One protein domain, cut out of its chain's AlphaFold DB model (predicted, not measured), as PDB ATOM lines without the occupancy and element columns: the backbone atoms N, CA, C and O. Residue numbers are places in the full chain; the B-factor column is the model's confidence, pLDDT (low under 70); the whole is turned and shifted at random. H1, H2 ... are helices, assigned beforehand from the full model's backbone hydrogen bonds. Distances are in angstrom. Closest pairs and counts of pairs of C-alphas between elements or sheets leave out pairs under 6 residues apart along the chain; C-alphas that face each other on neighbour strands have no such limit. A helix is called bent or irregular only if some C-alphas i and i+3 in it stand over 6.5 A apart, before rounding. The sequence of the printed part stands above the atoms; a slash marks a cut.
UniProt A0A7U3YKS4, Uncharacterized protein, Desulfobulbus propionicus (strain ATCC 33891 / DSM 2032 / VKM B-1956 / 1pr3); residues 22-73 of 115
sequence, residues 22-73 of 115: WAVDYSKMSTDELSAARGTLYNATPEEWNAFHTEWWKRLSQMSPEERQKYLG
ATOM      1  N   TRP A  22     -16.762  15.605  15.322       55.16
ATOM      2  CA  TRP A  22     -16.278  16.947  15.634       55.16
ATOM      3  C   TRP A  22     -14.824  17.017  15.183       55.16
ATOM      4  O   TRP A  22     -13.921  16.668  15.932       55.16
ATOM      5  N   ALA A  23     -14.596  17.437  13.939       57.31
ATOM      6  CA  ALA A  23     -13.257  17.814  13.511       57.31
ATOM      7  C   ALA A  23     -12.789  18.974  14.401       57.31
ATOM      8  O   ALA A  23     -13.318  20.086  14.314       57.31
ATOM      9  N   VAL A  24     -11.842  18.709  15.299       69.00
ATOM     10  CA  VAL A  24     -11.255  19.750  16.142       69.00
ATOM     11  C   VAL A  24     -10.451  20.681  15.240       69.00
ATOM     12  O   VAL A  24      -9.438  20.301  14.656       69.00
ATOM     13  N   ASP A  25     -10.928  21.914  15.097       78.62
ATOM     14  CA  ASP A  25     -10.280  22.940  14.288       78.62
ATOM     15  C   ASP A  25      -9.112  23.559  15.076       78.62
ATOM     16  O   ASP A  25      -9.237  24.604  15.719       78.62
ATOM     17  N   TYR A  26      -7.958  22.882  15.045       82.06
ATOM     18  CA  TYR A  26      -6.729  23.297  15.735       82.06
ATOM     19  C   TYR A  26      -6.209  24.673  15.295       82.06
ATOM     20  O   TYR A  26      -5.423  25.293  16.014       82.06
ATOM     21  N   SER A  27      -6.665  25.184  14.147       81.62
ATOM     22  CA  SER A  27      -6.280  26.506  13.649       81.62
ATOM     23  C   SER A  27      -6.752  27.642  14.566       81.62
ATOM     24  O   SER A  27      -6.067  28.659  14.673       81.62
ATOM     25  N   LYS A  28      -7.873  27.449  15.276       83.06
ATOM     26  CA  LYS A  28      -8.491  28.454  16.159       83.06
ATOM     27  C   LYS A  28      -7.974  28.424  17.594       83.06
ATOM     28  O   LYS A  28      -8.213  29.375  18.331       83.06
ATOM     29  N   MET A  29      -7.285  27.357  17.993       83.25
ATOM     30  CA  MET A  29      -6.708  27.247  19.335       83.25
ATOM     31  C   MET A  29      -5.490  28.155  19.470       83.25
ATOM     32  O   MET A  29      -4.753  28.347  18.507       83.25
ATOM     33  N   SER A  30      -5.214  28.682  20.655       87.25
ATOM     34  CA  SER A  30      -3.935  29.345  20.954       87.25
ATOM     35  C   SER A  30      -2.787  28.327  21.048       87.25
ATOM     36  O   SER A  30      -3.013  27.119  21.104       87.25
ATOM     37  N   THR A  31      -1.526  28.773  21.016       86.62
ATOM     38  CA  THR A  31      -0.372  27.856  21.143       86.62
ATOM     39  C   THR A  31      -0.365  27.135  22.490       86.62
ATOM     40  O   THR A  31      -0.057  25.945  22.532       86.62
ATOM     41  N   ASP A  32      -0.742  27.821  23.569       86.81
ATOM     42  CA  ASP A  32      -0.795  27.238  24.910       86.81
ATOM     43  C   ASP A  32      -1.846  26.125  24.993       86.81
ATOM     44  O   ASP A  32      -1.542  25.019  25.445       86.81
ATOM     45  N   GLU A  33      -3.044  26.363  24.454       86.25
ATOM     46  CA  GLU A  33      -4.101  25.348  24.354       86.25
ATOM     47  C   GLU A  33      -3.672  24.164  23.482       86.25
ATOM     48  O   GLU A  33      -3.880  23.010  23.856       86.25
ATOM     49  N   LEU A  34      -3.005  24.437  22.355       87.06
ATOM     50  CA  LEU A  34      -2.461  23.404  21.474       87.06
ATOM     51  C   LEU A  34      -1.405  22.556  22.213       87.06
ATOM     52  O   LEU A  34      -1.368  21.334  22.082       87.06
ATOM     53  N   SER A  35      -0.576  23.180  23.050       86.88
ATOM     54  CA  SER A  35       0.440  22.476  23.839       86.88
ATOM     55  C   SER A  35      -0.176  21.580  24.917       86.88
ATOM     56  O   SER A  35       0.300  20.464  25.128       86.88
ATOM     57  N   ALA A  36      -1.273  22.024  25.538       86.94
ATOM     58  CA  ALA A  36      -2.029  21.239  26.508       86.94
ATOM     59  C   ALA A  36      -2.753  20.059  25.836       86.94
ATOM     60  O   ALA A  36      -2.720  18.939  26.353       86.94
ATOM     61  N   ALA A  37      -3.326  20.279  24.646       84.12
ATOM     62  CA  ALA A  37      -4.014  19.252  23.862       84.12
ATOM     63  C   ALA A  37      -3.090  18.093  23.449       84.12
ATOM     64  O   ALA A  37      -3.529  16.946  23.347       84.12
ATOM     65  N   ARG A  38      -1.782  18.345  23.297       84.00
ATOM     66  CA  ARG A  38      -0.779  17.295  23.047       84.00
ATOM     67  C   ARG A  38      -0.862  16.150  24.062       84.00
ATOM     68  O   ARG A  38      -0.658  14.995  23.696       84.00
ATOM     69  N   GLY A  39      -1.140  16.466  25.329       80.75
ATOM     70  CA  GLY A  39      -1.238  15.482  26.411       80.75
ATOM     71  C   GLY A  39      -2.538  14.675  26.408       80.75
ATOM     72  O   GLY A  39      -2.580  13.592  26.986       80.75
ATOM     73  N   THR A  40      -3.586  15.168  25.748       83.12
ATOM     74  CA  THR A  40      -4.918  14.541  25.731       83.12
ATOM     75  C   THR A  40      -5.159  13.674  24.494       83.12
ATOM     76  O   THR A  40      -6.095  12.879  24.477       83.12
ATOM     77  N   LEU A  41      -4.298  13.768  23.478       83.31
ATOM     78  CA  LEU A  41      -4.408  13.061  22.193       83.31
ATOM     79  C   LEU A  41      -3.996  11.574  22.230       83.31
ATOM     80  O   LEU A  41      -3.827  10.959  21.181       83.31
ATOM     81  N   TYR A  42      -3.835  10.967  23.411       77.12
ATOM     82  CA  TYR A  42      -3.427   9.557  23.539       77.12
ATOM     83  C   TYR A  42      -4.441   8.574  22.924       77.12
ATOM     84  O   TYR A  42      -4.047   7.545  22.386       77.12
ATOM     85  N   ASN A  43      -5.732   8.913  22.972       80.56
ATOM     86  CA  ASN A  43      -6.826   8.104  22.417       80.56
ATOM     87  C   ASN A  43      -7.389   8.671  21.099       80.56
ATOM     88  O   ASN A  43      -8.466   8.257  20.677       80.56
ATOM     89  N   ALA A  44      -6.712   9.646  20.488       83.12
ATOM     90  CA  ALA A  44      -7.192  10.305  19.277       83.12
ATOM     91  C   ALA A  44      -7.058   9.402  18.047       83.12
ATOM     92  O   ALA A  44      -6.180   8.532  17.995       83.12
ATOM     93  N   THR A  45      -7.903   9.619  17.041       86.19
ATOM     94  CA  THR A  45      -7.772   8.871  15.784       86.19
ATOM     95  C   THR A  45      -6.527   9.327  15.008       86.19
ATOM     96  O   THR A  45      -6.021  10.435  15.225       86.19
ATOM     97  N   PRO A  46      -6.001   8.508  14.077       83.25
ATOM     98  CA  PRO A  46      -4.861   8.901  13.245       83.25
ATOM     99  C   PRO A  46      -5.086  10.213  12.479       83.25
ATOM    100  O   PRO A  46      -4.150  10.991  12.287       83.25
ATOM    101  N   GLU A  47      -6.323  10.480  12.062       83.75
ATOM    102  CA  GLU A  47      -6.709  11.699  11.349       83.75
ATOM    103  C   GLU A  47      -6.591  12.935  12.248       83.75
ATOM    104  O   GLU A  47      -5.991  13.936  11.848       83.75
ATOM    105  N   GLU A  48      -7.105  12.856  13.479       83.94
ATOM    106  CA  GLU A  48      -6.999  13.931  14.471       83.94
ATOM    107  C   GLU A  48      -5.543  14.205  14.841       83.94
ATOM    108  O   GLU A  48      -5.126  15.360  14.956       83.94
ATOM    109  N   TRP A  49      -4.751  13.140  14.974       85.06
ATOM    110  CA  TRP A  49      -3.336  13.238  15.296       85.06
ATOM    111  C   TRP A  49      -2.545  13.927  14.177       85.06
ATOM    112  O   TRP A  49      -1.701  14.783  14.447       85.06
ATOM    113  N   ASN A  50      -2.848  13.616  12.913       87.56
ATOM    114  CA  ASN A  50      -2.220  14.255  11.756       87.56
ATOM    115  C   ASN A  50      -2.608  15.741  11.635       87.56
ATOM    116  O   ASN A  50      -1.749  16.600  11.405       87.56
ATOM    117  N   ALA A  51      -3.886  16.066  11.859       88.00
ATOM    118  CA  ALA A  51      -4.365  17.447  11.878       88.00
ATOM    119  C   ALA A  51      -3.669  18.272  12.976       88.00
ATOM    120  O   ALA A  51      -3.151  19.359  12.700       88.00
ATOM    121  N   PHE A  52      -3.572  17.721  14.191       88.69
ATOM    122  CA  PHE A  52      -2.828  18.324  15.294       88.69
ATOM    123  C   PHE A  52      -1.355  18.551  14.928       88.69
ATOM    124  O   PHE A  52      -0.832  19.654  15.090       88.69
ATOM    125  N   HIS A  53      -0.685  17.524  14.396       88.12
ATOM    126  CA  HIS A  53       0.735  17.596  14.055       88.12
ATOM    127  C   HIS A  53       1.045  18.651  13.000       88.12
ATOM    128  O   HIS A  53       2.053  19.351  13.114       88.12
ATOM    129  N   THR A  54       0.184  18.773  11.995       90.00
ATOM    130  CA  THR A  54       0.342  19.750  10.917       90.00
ATOM    131  C   THR A  54       0.325  21.176  11.467       90.00
ATOM    132  O   THR A  54       1.250  21.950  11.208       90.00
ATOM    133  N   GLU A  55      -0.674  21.519  12.284       89.94
ATOM    134  CA  GLU A  55      -0.769  22.855  12.883       89.94
ATOM    135  C   GLU A  55       0.317  23.096  13.945       89.94
ATOM    136  O   GLU A  55       0.895  24.186  14.002       89.94
ATOM    137  N   TRP A  56       0.681  22.074  14.727       90.00
ATOM    138  CA  TRP A  56       1.762  22.159  15.712       90.00
ATOM    139  C   TRP A  56       3.108  22.493  15.055       90.00
ATOM    140  O   TRP A  56       3.772  23.456  15.444       90.00
ATOM    141  N   TRP A  57       3.498  21.756  14.009       87.69
ATOM    142  CA  TRP A  57       4.752  22.005  13.289       87.69
ATOM    143  C   TRP A  57       4.758  23.338  12.555       87.69
ATOM    144  O   TRP A  57       5.767  24.046  12.587       87.69
ATOM    145  N   LYS A  58       3.633  23.717  11.945       90.88
ATOM    146  CA  LYS A  58       3.471  25.019  11.296       90.88
ATOM    147  C   LYS A  58       3.749  26.157  12.277       90.88
ATOM    148  O   LYS A  58       4.570  27.020  11.972       90.88
ATOM    149  N   ARG A  59       3.181  26.114  13.485       88.62
ATOM    150  CA  ARG A  59       3.424  27.136  14.518       88.62
ATOM    151  C   ARG A  59       4.839  27.103  15.062       88.62
ATOM    152  O   ARG A  59       5.484  28.145  15.129       88.62
ATOM    153  N   LEU A  60       5.363  25.919  15.384       86.69
ATOM    154  CA  LEU A  60       6.741  25.808  15.856       86.69
ATOM    155  C   LEU A  60       7.742  26.322  14.815       86.69
ATOM    156  O   LEU A  60       8.746  26.914  15.206       86.69
ATOM    157  N   SER A  61       7.483  26.130  13.517       85.81
ATOM    158  CA  SER A  61       8.345  26.630  12.437       85.81
ATOM    159  C   SER A  61       8.362  28.157  12.341       85.81
ATOM    160  O   SER A  61       9.401  28.725  12.012       85.81
ATOM    161  N   GLN A  62       7.248  28.807  12.690       88.31
ATOM    162  CA  GLN A  62       7.100  30.265  12.720       88.31
ATOM    163  C   GLN A  62       7.641  30.896  14.012       88.31
ATOM    164  O   GLN A  62       7.913  32.093  14.034       88.31
ATOM    165  N   MET A  63       7.814  30.109  15.080       85.19
ATOM    166  CA  MET A  63       8.418  30.561  16.337       85.19
ATOM    167  C   MET A  63       9.943  30.602  16.278       85.19
ATOM    168  O   MET A  63      10.585  29.789  15.600       85.19
ATOM    169  N   SER A  64      10.516  31.502  17.080       87.38
ATOM    170  CA  SER A  64      11.953  31.549  17.347       87.38
ATOM    171  C   SER A  64      12.440  30.240  17.996       87.38
ATOM    172  O   SER A  64      11.669  29.551  18.679       87.38
ATOM    173  N   PRO A  65      13.708  29.844  17.789       80.25
ATOM    174  CA  PRO A  65      14.251  28.626  18.389       80.25
ATOM    175  C   PRO A  65      14.200  28.646  19.926       80.25
ATOM    176  O   PRO A  65      13.961  27.601  20.537       80.25
ATOM    177  N   GLU A  66      14.337  29.817  20.547       82.69
ATOM    178  CA  GLU A  66      14.255  30.009  21.998       82.69
ATOM    179  C   GLU A  66      12.836  29.761  22.528       82.69
ATOM    180  O   GLU A  66      12.650  29.107  23.557       82.69
ATOM    181  N   GLU A  67      11.815  30.249  21.823       83.31
ATOM    182  CA  GLU A  67      10.414  30.021  22.193       83.31
ATOM    183  C   GLU A  67       9.989  28.586  21.912       83.31
ATOM    184  O   GLU A  67       9.352  27.952  22.753       83.31
ATOM    185  N   ARG A  68      10.413  28.027  20.777       85.00
ATOM    186  CA  ARG A  68      10.168  26.625  20.418       85.00
ATOM    187  C   ARG A  68      10.672  25.673  21.506       85.00
ATOM    188  O   ARG A  68      10.018  24.674  21.805       85.00
ATOM    189  N   GLN A  69      11.808  25.984  22.128       82.00
ATOM    190  CA  GLN A  69      12.386  25.168  23.193       82.00
ATOM    191  C   GLN A  69      11.499  25.095  24.447       82.00
ATOM    192  O   GLN A  69      11.514  24.069  25.129       82.00
ATOM    193  N   LYS A  70      10.681  26.124  24.711       84.75
ATOM    194  CA  LYS A  70       9.704  26.120  25.814       84.75
ATOM    195  C   LYS A  70       8.611  25.069  25.595       84.75
ATOM    196  O   LYS A  70       8.244  24.372  26.534       84.75
ATOM    197  N   TYR A  71       8.149  24.906  24.355       83.06
ATOM    198  CA  TYR A  71       7.039  24.009  24.007       83.06
ATOM    199  C   TYR A  71       7.466  22.571  23.675       83.06
ATOM    200  O   TYR A  71       6.678  21.632  23.796       83.06
ATOM    201  N   LEU A  72       8.716  22.365  23.252       75.75
ATOM    202  CA  LEU A  72       9.247  21.036  22.932       75.75
ATOM    203  C   LEU A  72       9.560  20.181  24.175       75.75
ATOM    204  O   LEU A  72       9.698  18.961  24.055       75.75
ATOM    205  N   GLY A  73       9.635  20.796  25.358       67.12
ATOM    206  CA  GLY A  73       9.937  20.125  26.618       67.12
ATOM    207  C   GLY A  73      11.410  19.701  26.765       67.12
ATOM    208  O   GLY A  73      12.196  19.744  25.807       67.12
TER     209      GLY A  73
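AT A GLANCE: This is residues 22 to 73 of the 115 residues of an uncharacterized protein of Desulfobulbus propionicus (strain ATCC 33891 / DSM 2032 / VKM B-1956 / 1pr3) (UniProt A0A7U3YKS4). One long helix, H2, runs along the length of the model, and two short helices, H1 and H3, lie on one side of it, H1 over its middle and H3 folded back over its last residues. The three are set loosely, with few close C-alphas between them, and their centres make a triangle; residues 61 to 67 stick out at the turn from H2 into H3. The printed part has 52 residues with three named helices, in the order H1, H2, H3, and no named strand; its class is all helix. The whole is compact, with a radius of gyration of the C-alphas of 11.0 A, yet elongated in outline, spanning 33 by 18 by 16 A.

HOW THE PARTS SIT: Begin with H2, residues 46 to 62, the longest helix. Look next at H1, residues 31 to 37, which is close to H2 but not clearly touching it: their closest C-alphas, those of Leu 34 and Trp 56, are 7.3 A apart. These two stand at a shallow tilt of 26 degrees and run opposite ways. H3, residues 65 to 73, is also close to H2 but not clearly touching it, with the closest C-alphas, those of Leu 60 and Arg 68, 5.8 A apart. H2 and H3 stand at a shallow tilt of 30 degrees and run opposite ways. H1 and H3 are close but not clearly touching, run the same way at a shallow tilt of 16 degrees, and have their closest C-alphas at Ser 35 and Tyr 71, 6.8 A apart. In H1 and H2 every O i to N i+4 pair is within hydrogen-bond range; in H3 it is 2 of 5, beside 2 of 6 O i to N i+3 pairs.

IN THESE COORDINATES: Find C-alpha 46 at (-4.861, 8.901, 13.245); from there H2 runs 24.5 A to C-alpha 62 at (7.100, 30.265, 12.720). H1 begins at C-alpha 31, (-0.372, 27.856, 21.143), and its first and last C-alphas are 9.7 A apart. H3 covers 12.6 A and ends at C-alpha 73, (9.937, 20.125, 26.618). H3 is neither bent nor irregular, but only just: C-alphas 70 and 73 are 6.1 A apart.

THE WHOLE: The two C-alphas farthest apart are those of Trp 22 and Glu 66, at 33.8 A. The printed part runs from 22 to 73 with no cut. The link from H1 to H2 is short, with 8 residues, and the link from H2 to H3 is tight, with 2. Mean pLDDT of the printed part is 83.1, and residues 22 to 24 and residue 73 are under 70.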